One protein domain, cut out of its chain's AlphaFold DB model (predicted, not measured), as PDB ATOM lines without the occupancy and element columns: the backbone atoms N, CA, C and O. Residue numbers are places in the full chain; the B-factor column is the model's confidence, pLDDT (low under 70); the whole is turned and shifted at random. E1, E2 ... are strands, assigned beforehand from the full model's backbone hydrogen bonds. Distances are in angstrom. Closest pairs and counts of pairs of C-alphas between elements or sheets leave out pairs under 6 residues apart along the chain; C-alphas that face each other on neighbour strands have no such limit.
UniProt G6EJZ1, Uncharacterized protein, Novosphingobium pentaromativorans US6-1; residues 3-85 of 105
ATOM      1  N   VAL A   3      35.908   2.987 -26.543       80.81
ATOM      2  CA  VAL A   3      36.554   1.689 -26.314       80.81
ATOM      3  C   VAL A   3      38.047   1.875 -26.515       80.81
ATOM      4  O   VAL A   3      38.454   2.415 -27.540       80.81
ATOM      5  N   THR A   4      38.854   1.434 -25.558       81.00
ATOM      6  CA  THR A   4      40.318   1.449 -25.657       81.00
ATOM      7  C   THR A   4      40.842   0.040 -25.428       81.00
ATOM      8  O   THR A   4      40.513  -0.583 -24.415       81.00
ATOM      9  N   THR A   5      41.627  -0.472 -26.372       82.50
ATOM     10  CA  THR A   5      42.229  -1.810 -26.313       82.50
ATOM     11  C   THR A   5      43.663  -1.760 -25.786       82.50
ATOM     12  O   THR A   5      44.276  -0.700 -25.653       82.50
ATOM     13  N   SER A   6      44.196  -2.938 -25.460       81.44
ATOM     14  CA  SER A   6      45.594  -3.150 -25.073       81.44
ATOM     15  C   SER A   6      46.267  -4.083 -26.091       81.44
ATOM     16  O   SER A   6      46.055  -3.965 -27.295       81.44
ATOM     17  N   ASN A   7      47.003  -5.083 -25.619       82.56
ATOM     18  CA  ASN A   7      47.711  -6.098 -26.395       82.56
ATOM     19  C   ASN A   7      46.844  -7.065 -27.239       82.56
ATOM     20  O   ASN A   7      47.405  -7.966 -27.863       82.56
ATOM     21  N   ALA A   8      45.519  -6.913 -27.290       81.94
ATOM     22  CA  ALA A   8      44.610  -7.753 -28.072       81.94
ATOM     23  C   ALA A   8      43.603  -6.900 -28.852       81.94
ATOM     24  O   ALA A   8      43.271  -5.786 -28.445       81.94
ATOM     25  N   ASN A   9      43.117  -7.420 -29.982       86.75
ATOM     26  CA  ASN A   9      41.974  -6.806 -30.649       86.75
ATOM     27  C   ASN A   9      40.712  -7.123 -29.850       86.75
ATOM     28  O   ASN A   9      40.649  -8.154 -29.179       86.75
ATOM     29  N   ALA A  10      39.693  -6.286 -30.001       86.50
ATOM     30  CA  ALA A  10      38.423  -6.467 -29.325       86.50
ATOM     31  C   ALA A  10      37.244  -6.286 -30.279       86.50
ATOM     32  O   ALA A  10      37.280  -5.474 -31.203       86.50
ATOM     33  N   VAL A  11      36.174  -7.027 -30.019       87.44
ATOM     34  CA  VAL A  11      34.835  -6.732 -30.511       87.44
ATOM     35  C   VAL A  11      33.957  -6.448 -29.314       87.44
ATOM     36  O   VAL A  11      33.777  -7.303 -28.453       87.44
ATOM     37  N   VAL A  12      33.372  -5.259 -29.288       86.44
ATOM     38  CA  VAL A  12      32.364  -4.878 -28.305       86.44
ATOM     39  C   VAL A  12      30.997  -4.953 -28.960       86.44
ATOM     40  O   VAL A  12      30.757  -4.310 -29.981       86.44
ATOM     41  N   GLN A  13      30.096  -5.727 -28.374       88.19
ATOM     42  CA  GLN A  13      28.727  -5.890 -28.837       88.19
ATOM     43  C   GLN A  13      27.751  -5.376 -27.786       88.19
ATOM     44  O   GLN A  13      27.886  -5.705 -26.607       88.19
ATOM     45  N   LEU A  14      26.746  -4.615 -28.215       87.62
ATOM     46  CA  LEU A  14      25.634  -4.193 -27.368       87.62
ATOM     47  C   LEU A  14      24.351  -4.911 -27.773       87.62
ATOM     48  O   LEU A  14      24.023  -5.009 -28.959       87.62
ATOM     49  N   PHE A  15      23.616  -5.357 -26.764       88.44
ATOM     50  CA  PHE A  15      22.343  -6.043 -26.890       88.44
ATOM     51  C   PHE A  15      21.283  -5.345 -26.048       88.44
ATOM     52  O   PHE A  15      21.551  -4.867 -24.943       88.44
ATOM     53  N   GLU A  16      20.061  -5.302 -26.558       88.31
ATOM     54  CA  GLU A  16      18.908  -4.891 -25.772       88.31
ATOM     55  C   GLU A  16      18.587  -5.980 -24.727       88.31
ATOM     56  O   GLU A  16      18.370  -7.132 -25.104       88.31
ATOM     57  N   PRO A  17      18.522  -5.655 -23.424       83.44
ATOM     58  CA  PRO A  17      18.437  -6.654 -22.356       83.44
ATOM     59  C   PRO A  17      17.122  -7.442 -22.350       83.44
ATOM     60  O   PRO A  17      17.097  -8.581 -21.902       83.44
ATOM     61  N   ARG A  18      16.019  -6.842 -22.819       84.38
ATOM     62  CA  ARG A  18      14.695  -7.486 -22.806       84.38
ATOM     63  C   ARG A  18      14.498  -8.463 -23.960       84.38
ATOM     64  O   ARG A  18      13.941  -9.531 -23.762       84.38
ATOM     65  N   SER A  19      14.917  -8.073 -25.158       86.75
ATOM     66  CA  SER A  19      14.692  -8.838 -26.388       86.75
ATOM     67  C   SER A  19      15.902  -9.682 -26.796       86.75
ATOM     68  O   SER A  19      15.793 -10.523 -27.682       86.75
ATOM     69  N   GLY A  20      17.078  -9.422 -26.214       83.81
ATOM     70  CA  GLY A  20      18.348  -9.971 -26.685       83.81
ATOM     71  C   GLY A  20      18.763  -9.441 -28.061       83.81
ATOM     72  O   GLY A  20      19.710  -9.959 -28.655       83.81
ATOM     73  N   ARG A  21      18.072  -8.425 -28.596       88.31
ATOM     74  CA  ARG A  21      18.327  -7.892 -29.935       88.31
ATOM     75  C   ARG A  21      19.713  -7.273 -30.008       88.31
ATOM     76  O   ARG A  21      20.067  -6.424 -29.191       88.31
ATOM     77  N   HIS A  22      20.475  -7.665 -31.022       88.56
ATOM     78  CA  HIS A  22      21.758  -7.048 -31.340       88.56
ATOM     79  C   HIS A  22      21.549  -5.609 -31.829       88.56
ATOM     80  O   HIS A  22      20.719  -5.362 -32.703       88.56
ATOM     81  N   VAL A  23      22.272  -4.663 -31.230       88.62
ATOM     82  CA  VAL A  23      22.147  -3.229 -31.534       88.62
ATOM     83  C   VAL A  23      23.356  -2.743 -32.316       88.62
ATOM     84  O   VAL A  23      23.206  -2.098 -33.350       88.62
ATOM     85  N   ILE A  24      24.563  -3.035 -31.829       87.06
ATOM     86  CA  ILE A  24      25.802  -2.624 -32.490       87.06
ATOM     87  C   ILE A  24      26.946  -3.582 -32.162       87.06
ATOM     88  O   ILE A  24      27.008  -4.139 -31.066       87.06
ATOM     89  N   SER A  25      27.854  -3.766 -33.122       88.31
ATOM     90  CA  SER A  25      29.155  -4.418 -32.944       88.31
ATOM     91  C   SER A  25      30.245  -3.446 -33.366       88.31
ATOM     92  O   SER A  25      30.185  -2.896 -34.462       88.31
ATOM     93  N   VAL A  26      31.256  -3.270 -32.525       87.69
ATOM     94  CA  VAL A  26      32.391  -2.386 -32.784       87.69
ATOM     95  C   VAL A  26      33.662  -3.209 -32.694       87.69
ATOM     96  O   VAL A  26      33.971  -3.745 -31.634       87.69
ATOM     97  N   TYR A  27      34.388  -3.313 -33.803       87.94
ATOM     98  CA  TYR A  27      35.728  -3.887 -33.819       87.94
ATOM     99  C   TYR A  27      36.758  -2.794 -33.543       87.94
ATOM    100  O   TYR A  27      36.719  -1.733 -34.166       87.94
ATOM    101  N   VAL A  28      37.690  -3.072 -32.636       87.56
ATOM    102  CA  VAL A  28      38.809  -2.192 -32.299       87.56
ATOM    103  C   VAL A  28      40.092  -3.009 -32.385       87.56
ATOM    104  O   VAL A  28      40.195  -4.092 -31.800       87.56
ATOM    105  N   ARG A  29      41.069  -2.517 -33.150       87.88
ATOM    106  CA  ARG A  29      42.380  -3.169 -33.273       87.88
ATOM    107  C   ARG A  29      43.123  -3.107 -31.941       87.88
ATOM    108  O   ARG A  29      42.798  -2.286 -31.091       87.88
ATOM    109  N   LYS A  30      44.108  -3.980 -31.741       87.25
ATOM    110  CA  LYS A  30      45.015  -3.898 -30.585       87.25
ATOM    111  C   LYS A  30      45.741  -2.546 -30.537       87.25
ATOM    112  O   LYS A  30      46.115  -2.028 -31.587       87.25
ATOM    113  N   ASN A  31      45.986  -2.038 -29.330       84.62
ATOM    114  CA  ASN A  31      46.605  -0.738 -29.041       84.62
ATOM    115  C   ASN A  31      45.905   0.453 -29.714       84.62
ATOM    116  O   ASN A  31      46.559   1.419 -30.100       84.62
ATOM    117  N   ASP A  32      44.586   0.375 -29.865       86.31
ATOM    118  CA  ASP A  32      43.788   1.373 -30.567       86.31
ATOM    119  C   ASP A  32      42.583   1.813 -29.724       86.31
ATOM    120  O   ASP A  32      42.270   1.243 -28.670       86.31
ATOM    121  N   HIS A  33      41.901   2.855 -30.183       85.62
ATOM    122  CA  HIS A  33      40.699   3.369 -29.556       85.62
ATOM    123  C   HIS A  33      39.623   3.696 -30.590       85.62
ATOM    124  O   HIS A  33      39.902   4.137 -31.699       85.62
ATOM    125  N   ALA A  34      38.365   3.507 -30.203       82.81
ATOM    126  CA  ALA A  34      37.219   3.846 -31.032       82.81
ATOM    127  C   ALA A  34      36.170   4.590 -30.212       82.81
ATOM    128  O   ALA A  34      35.867   4.214 -29.077       82.81
ATOM    129  N   THR A  35      35.569   5.614 -30.816       82.56
ATOM    130  CA  THR A  35      34.415   6.314 -30.249       82.56
ATOM    131  C   THR A  35      33.228   6.149 -31.179       82.56
ATOM    132  O   THR A  35      33.288   6.516 -32.347       82.56
ATOM    133  N   VAL A  36      32.139   5.592 -30.657       82.81
ATOM    134  CA  VAL A  36      30.926   5.300 -31.427       82.81
ATOM    135  C   VAL A  36      29.719   5.926 -30.748       82.81
ATOM    136  O   VAL A  36      29.539   5.788 -29.534       82.81
ATOM    137  N   ALA A  37      28.879   6.620 -31.513       81.50
ATOM    138  CA  ALA A  37      27.611   7.133 -31.011       81.50
ATOM    139  C   ALA A  37      26.666   5.956 -30.721       81.50
ATOM    140  O   ALA A  37      26.369   5.155 -31.603       81.50
ATOM    141  N   VAL A  38      26.218   5.839 -29.471       82.06
ATOM    142  CA  VAL A  38      25.266   4.805 -29.043       82.06
ATOM    143  C   VAL A  38      23.962   5.507 -28.682       82.06
ATOM    144  O   VAL A  38      24.018   6.502 -27.949       82.06
ATOM    145  N   PRO A  39      22.808   5.040 -29.190       83.00
ATOM    146  CA  PRO A  39      21.523   5.598 -28.805       83.00
ATOM    147  C   PRO A  39      21.335   5.565 -27.279       83.00
ATOM    148  O   PRO A  39      21.830   4.650 -26.619       83.00
ATOM    149  N   PRO A  40      20.634   6.545 -26.691       83.88
ATOM    150  CA  PRO A  40      20.297   6.499 -25.276       83.88
ATOM    151  C   PRO A  40      19.487   5.242 -24.942       83.88
ATOM    152  O   PRO A  40      18.539   4.910 -25.653       83.88
ATOM    153  N   GLY A  41      19.840   4.565 -23.852       85.75
ATOM    154  CA  GLY A  41      19.204   3.315 -23.444       85.75
ATOM    155  C   GLY A  41      20.092   2.459 -22.546       85.75
ATOM    156  O   GLY A  41      21.267   2.765 -22.332       85.75
ATOM    157  N   THR A  42      19.521   1.379 -22.019       86.31
ATOM    158  CA  THR A  42      20.237   0.385 -21.215       86.31
ATOM    159  C   THR A  42      20.531  -0.841 -22.067       86.31
ATOM    160  O   THR A  42      19.616  -1.417 -22.652       86.31
ATOM    161  N   TYR A  43      21.796  -1.254 -22.113       86.81
ATOM    162  CA  TYR A  43      22.256  -2.366 -22.940       86.81
ATOM    163  C   TYR A  43      23.078  -3.363 -22.132       86.81
ATOM    164  O   TYR A  43      23.853  -2.984 -21.250       86.81
ATOM    165  N   GLN A  44      22.946  -4.640 -22.472       85.69
ATOM    166  CA  GLN A  44      23.924  -5.652 -22.095       85.69
ATOM    167  C   GLN A  44      25.096  -5.599 -23.060       85.69
ATOM    168  O   GLN A  44      24.908  -5.493 -24.271       85.69
ATOM    169  N   MET A  45      26.304  -5.700 -22.521       83.94
ATOM    170  CA  MET A  45      27.510  -5.698 -23.328       83.94
ATOM    171  C   MET A  45      28.194  -7.056 -23.298       83.94
ATOM    172  O   MET A  45      28.369  -7.655 -22.237       83.94
ATOM    173  N   LYS A  46      28.650  -7.493 -24.469       85.00
ATOM    174  CA  LYS A  46      29.588  -8.602 -24.613       85.00
ATOM    175  C   LYS A  46      30.868  -8.093 -25.249       85.00
ATOM    176  O   LYS A  46      30.821  -7.293 -26.182       85.00
ATOM    177  N   VAL A  47      31.991  -8.557 -24.742       81.62
ATOM    178  CA  VAL A  47      33.315  -8.277 -25.276       81.62
ATOM    179  C   VAL A  47      33.900  -9.604 -25.727       81.62
ATOM    180  O   VAL A  47      33.932 -10.567 -24.968       81.62
ATOM    181  N   ALA A  48      34.333  -9.668 -26.974       83.38
ATOM    182  CA  ALA A  48      35.200 -10.731 -27.447       83.38
ATOM    183  C   ALA A  48      36.588 -10.139 -27.655       83.38
ATOM    184  O   ALA A  48      36.710  -9.053 -28.220       83.38
ATOM    185  N   GLU A  49      37.626 -10.849 -27.250       81.19
ATOM    186  CA  GLU A  49      39.004 -10.450 -27.493       81.19
ATOM    187  C   GLU A  49      39.790 -11.555 -28.177       81.19
ATOM    188  O   GLU A  49      39.534 -12.746 -27.991       81.19
ATOM    189  N   GLY A  50      40.782 -11.153 -28.967       81.06
ATOM    190  CA  GLY A  50      41.713 -12.101 -29.548       81.06
ATOM    191  C   GLY A  50      42.763 -11.480 -30.454       81.06
ATOM    192  O   GLY A  50      42.717 -10.313 -30.856       81.06
ATOM    193  N   GLN A  51      43.763 -12.294 -30.777       81.88
ATOM    194  CA  GLN A  51      44.946 -11.841 -31.509       81.88
ATOM    195  C   GLN A  51      44.727 -11.773 -33.020       81.88
ATOM    196  O   GLN A  51      45.238 -10.869 -33.680       81.88
ATOM    197  N   ARG A  52      43.950 -12.706 -33.572       80.31
ATOM    198  CA  ARG A  52      43.748 -12.833 -35.015       80.31
ATOM    199  C   ARG A  52      42.281 -12.680 -35.364       80.31
ATOM    200  O   ARG A  52      41.449 -13.397 -34.835       80.31
ATOM    201  N   TRP A  53      41.987 -11.755 -36.268       81.19
ATOM    202  CA  TRP A  53      40.641 -11.534 -36.780       81.19
ATOM    203  C   TRP A  53      40.292 -12.561 -37.868       81.19
ATOM    204  O   TRP A  53      41.030 -12.702 -38.841       81.19
ATOM    205  N   TYR A  54      39.158 -13.240 -37.709       80.75
ATOM    206  CA  TYR A  54      38.600 -14.244 -38.625       80.75
ATOM    207  C   TYR A  54      37.281 -13.788 -39.278       80.75
ATOM    208  O   TYR A  54      36.640 -14.560 -39.989       80.75
ATOM    209  N   GLY A  55      36.861 -12.537 -39.062       78.38
ATOM    210  CA  GLY A  55      35.639 -11.972 -39.644       78.38
ATOM    211  C   GLY A  55      34.436 -11.972 -38.698       78.38
ATOM    212  O   GLY A  55      34.508 -12.411 -37.559       78.38
ATOM    213  N   GLN A  56      33.295 -11.473 -39.175       75.50
ATOM    214  CA  GLN A  56      32.130 -11.161 -38.330       75.50
ATOM    215  C   GLN A  56      31.389 -12.377 -37.746       75.50
ATOM    216  O   GLN A  56      30.636 -12.212 -36.793       75.50
ATOM    217  N   LYS A  57      31.573 -13.582 -38.304       74.50
ATOM    218  CA  LYS A  57      30.944 -14.814 -37.789       74.50
ATOM    219  C   LYS A  57      31.775 -15.492 -36.702       74.50
ATOM    220  O   LYS A  57      31.220 -16.018 -35.750       74.50
ATOM    221  N   ALA A  58      33.096 -15.497 -36.874       72.12
ATOM    222  CA  ALA A  58      34.020 -16.214 -36.000       72.12
ATOM    223  C   ALA A  58      34.785 -15.291 -35.041       72.12
ATOM    224  O   ALA A  58      35.412 -15.789 -34.114       72.12
ATOM    225  N   PHE A  59      34.761 -13.974 -35.272       80.56
ATOM    226  CA  PHE A  59      35.548 -12.941 -34.596       80.56
ATOM    227  C   PHE A  59      37.026 -13.297 -34.454       80.56
ATOM    228  O   PHE A  59      37.810 -12.931 -35.328       80.56
ATOM    229  N   PHE A  60      37.407 -14.019 -33.400       80.19
ATOM    230  CA  PHE A  60      38.785 -14.438 -33.139       80.19
ATOM    231  C   PHE A  60      39.017 -15.959 -33.194       80.19
ATOM    232  O   PHE A  60      40.116 -16.424 -32.908       80.19
ATOM    233  N   GLY A  61      38.021 -16.739 -33.627       74.12
ATOM    234  CA  GLY A  61      38.094 -18.199 -33.705       74.12
ATOM    235  C   GLY A  61      38.016 -18.865 -32.326       74.12
ATOM    236  O   GLY A  61      37.532 -18.272 -31.368       74.12
ATOM    237  N   PHE A  62      38.501 -20.105 -32.213       71.25
ATOM    238  CA  PHE A  62      38.480 -20.868 -30.952       71.25
ATOM    239  C   PHE A  62      39.367 -20.282 -29.845       71.25
ATOM    240  O   PHE A  62      39.169 -20.600 -28.680       71.25
ATOM    241  N   SER A  63      40.326 -19.422 -30.190       67.25
ATOM    242  CA  SER A  63      41.163 -18.706 -29.221       67.25
ATOM    243  C   SER A  63      40.536 -17.397 -28.735       67.25
ATOM    244  O   SER A  63      41.192 -16.635 -28.027       67.25
ATOM    245  N   ALA A  64      39.287 -17.116 -29.123       68.56
ATOM    246  CA  ALA A  64      38.550 -15.960 -28.646       68.56
ATOM    247  C   ALA A  64      38.242 -16.097 -27.153       68.56
ATOM    248  O   ALA A  64      37.612 -17.062 -26.717       68.56
ATOM    249  N   THR A  65      38.620 -15.087 -26.380       72.38
ATOM    250  CA  THR A  65      38.126 -14.930 -25.015       72.38
ATOM    251  C   THR A  65      36.829 -14.137 -25.083       72.38
ATOM    252  O   THR A  65      36.822 -13.001 -25.556       72.38
ATOM    253  N   TYR A  66      35.727 -14.745 -24.649       68.44
ATOM    254  CA  TYR A  66      34.431 -14.081 -24.552       68.44
ATOM    255  C   TYR A  66      34.157 -13.708 -23.105       68.44
ATOM    256  O   TYR A  66      34.153 -14.567 -22.227       68.44
ATOM    257  N   GLU A  67      33.851 -12.443 -22.871       67.06
ATOM    258  CA  GLU A  67      33.421 -11.943 -21.576       67.06
ATOM    259  C   GLU A  67      32.094 -11.203 -21.732       67.06
ATOM    260  O   GLU A  67      31.905 -10.367 -22.616       67.06
ATOM    261  N   THR A  68      31.135 -11.523 -20.868       66.00
ATOM    262  CA  THR A  68      29.881 -10.773 -20.784       66.00
ATOM    263  C   THR A  68      29.984  -9.831 -19.604       66.00
ATOM    264  O   THR A  68      30.267 -10.266 -18.491       66.00
ATOM    265  N   VAL A  69      29.742  -8.541 -19.830       67.94
ATOM    266  CA  VAL A  69      29.690  -7.588 -18.725       67.94
ATOM    267  C   VAL A  69      28.365  -7.773 -18.005       67.94
ATOM    268  O   VAL A  69      27.292  -7.542 -18.565       67.94
ATOM    269  N   THR A  70      28.462  -8.223 -16.756       61.16
ATOM    270  CA  THR A  70      27.324  -8.639 -15.927       61.16
ATOM    271  C   THR A  70      26.380  -7.481 -15.601       61.16
ATOM    272  O   THR A  70      25.184  -7.691 -15.417       61.16
ATOM    273  N   LEU A  71      26.895  -6.247 -15.557       66.94
ATOM    274  CA  LEU A  71      26.099  -5.055 -15.273       66.94
ATOM    275  C   LEU A  71      25.623  -4.377 -16.568       66.94
ATOM    276  O   LEU A  71      26.453  -4.031 -17.415       66.94
ATOM    277  N   PRO A  72      24.309  -4.122 -16.722       71.81
ATOM    278  CA  PRO A  72      23.788  -3.349 -17.841       71.81
ATOM    279  C   PRO A  72      24.374  -1.933 -17.859       71.81
ATOM    280  O   PRO A  72      24.408  -1.245 -16.837       71.81
ATOM    281  N   MET A  73      24.793  -1.464 -19.032       77.25
ATOM    282  CA  MET A  73      25.295  -0.106 -19.218       77.25
ATOM    283  C   MET A  73      24.200   0.817 -19.736       77.25
ATOM    284  O   MET A  73      23.566   0.530 -20.747       77.25
ATOM    285  N   THR A  74      24.016   1.955 -19.064       80.31
ATOM    286  CA  THR A  74      22.988   2.948 -19.408       80.31
ATOM    287  C   THR A  74      23.606   4.177 -20.056       80.31
ATOM    288  O   THR A  74      24.332   4.916 -19.397       80.31
ATOM    289  N   PHE A  75      23.313   4.410 -21.333       80.56
ATOM    290  CA  PHE A  75      23.765   5.563 -22.116       80.56
ATOM    291  C   PHE A  75      22.697   6.664 -22.103       80.56
ATOM    292  O   PHE A  75      21.516   6.381 -22.299       80.56
ATOM    293  N   THR A  76      23.095   7.923 -21.908       75.56
ATOM    294  CA  THR A  76      22.186   9.086 -21.933       75.56
ATOM    295  C   THR A  76      22.643  10.121 -22.963       75.56
ATOM    296  O   THR A  76      23.822  10.170 -23.323       75.56
ATOM    297  N   ARG A  77      21.723  10.969 -23.461       64.38
ATOM    298  CA  ARG A  77      22.093  12.103 -24.331       64.38
ATOM    299  C   ARG A  77      23.023  13.032 -23.542       64.38
ATOM    300  O   ARG A  77      22.591  13.647 -22.577       64.38
ATOM    301  N   GLY A  78      24.295  13.091 -23.930       59.38
ATOM    302  CA  GLY A  78      25.312  13.945 -23.305       59.38
ATOM    303  C   GLY A  78      26.302  13.234 -22.377       59.38
ATOM    304  O   GLY A  78      27.283  13.855 -21.978       59.38
ATOM    305  N   ARG A  79      26.124  11.940 -22.062       59.34
ATOM    306  CA  ARG A  79      27.137  11.160 -21.326       59.34
ATOM    307  C   ARG A  79      27.712  10.049 -22.193       59.34
ATOM    308  O   ARG A  79      27.023   9.112 -22.591       59.34
ATOM    309  N   GLY A  80      29.008  10.161 -22.476       56.69
ATOM    310  CA  GLY A  80      29.784   9.078 -23.061       56.69
ATOM    311  C   GLY A  80      30.131   8.051 -21.987       56.69
ATOM    312  O   GLY A  80      30.833   8.372 -21.035       56.69
ATOM    313  N   ASN A  81      29.663   6.815 -22.148       67.88
ATOM    314  CA  ASN A  81      30.165   5.697 -21.350       67.88
ATOM    315  C   ASN A  81      31.359   5.073 -22.068       67.88
ATOM    316  O   ASN A  81      31.300   4.861 -23.284       67.88
ATOM    317  N   GLY A  82      32.435   4.812 -21.335       64.69
ATOM    318  CA  GLY A  82      33.679   4.291 -21.880       64.69
ATOM    319  C   GLY A  82      34.111   2.985 -21.230       64.69
ATOM    320  O   GLY A  82      33.842   2.736 -20.053       64.69
ATOM    321  N   ILE A  83      34.812   2.175 -22.010       69.88
ATOM    322  CA  ILE A  83      35.346   0.873 -21.645       69.88
ATOM    323  C   ILE A  83      36.841   0.878 -21.937       69.88
ATOM    324  O   ILE A  83      37.266   1.093 -23.071       69.88
ATOM    325  N   ASP A  84      37.634   0.656 -20.894       70.12
ATOM    326  CA  ASP A  84      39.089   0.577 -20.984       70.12
ATOM    327  C   ASP A  84      39.532  -0.865 -20.720       70.12
ATOM    328  O   ASP A  84      39.647  -1.289 -19.568       70.12
ATOM    329  N   LEU A  85      39.769  -1.620 -21.795       69.56
ATOM    330  CA  LEU A  85      40.168  -3.031 -21.739       69.56
ATOM    331  C   LEU A  85      41.614  -3.211 -21.246       69.56
ATOM    332  O   LEU A  85      42.063  -4.334 -21.030       69.56
TER     333      LEU A  85
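This is residues 3 to 85 of the 105 residues of an uncharacterized protein of Novosphingobium pentaromativorans US6-1 (UniProt G6EJZ1). A twisted antiparallel sheet, E2 - E1 - E4 - E5, makes a wall, and the short strands E3 and E6 lie loosely over one face of it. Residues 51 to 64 loop out at one end. The 83 printed residues, all strand by class, hold no named helix and six strands, E1 to E6 in chain order, with 41 residues, under half. The whole is compact, radius of gyration of the C-alphas 12.6 A, spanning 34 by 26 by 20 A.

E1, residues 9 to 15, and E2, residues 22 to 28, form a hairpin, N 12 to O 26 at 2.9 A. E3, residues 33 to 35, is apart from E1. E4, residues 41 to 50, is antiparallel to E1, N 11 to O 48 at 2.8 A. E5, residues 65 to 75, forms a hairpin with E4, N 43 to O 73 at 2.9 A, and bends by 73 degrees at residue 71. E6, residues 82 to 84, is apart from E5.

E1 begins at C-alpha 9 (41.974, -6.806, -30.649) and is 20.0 A long; E2 is 17.8 A, E4 28.0 A, E5 25.2 A. E6 ends at C-alpha 84 (39.089, 0.577, -20.984).

The C-alphas farthest apart, Phe 62 and Gly 78, are 38.0 A apart. The printed part has no cut. E4 to E5 is a long link. Residues 66 to 71 and 77 to 83 are among those under pLDDT 70.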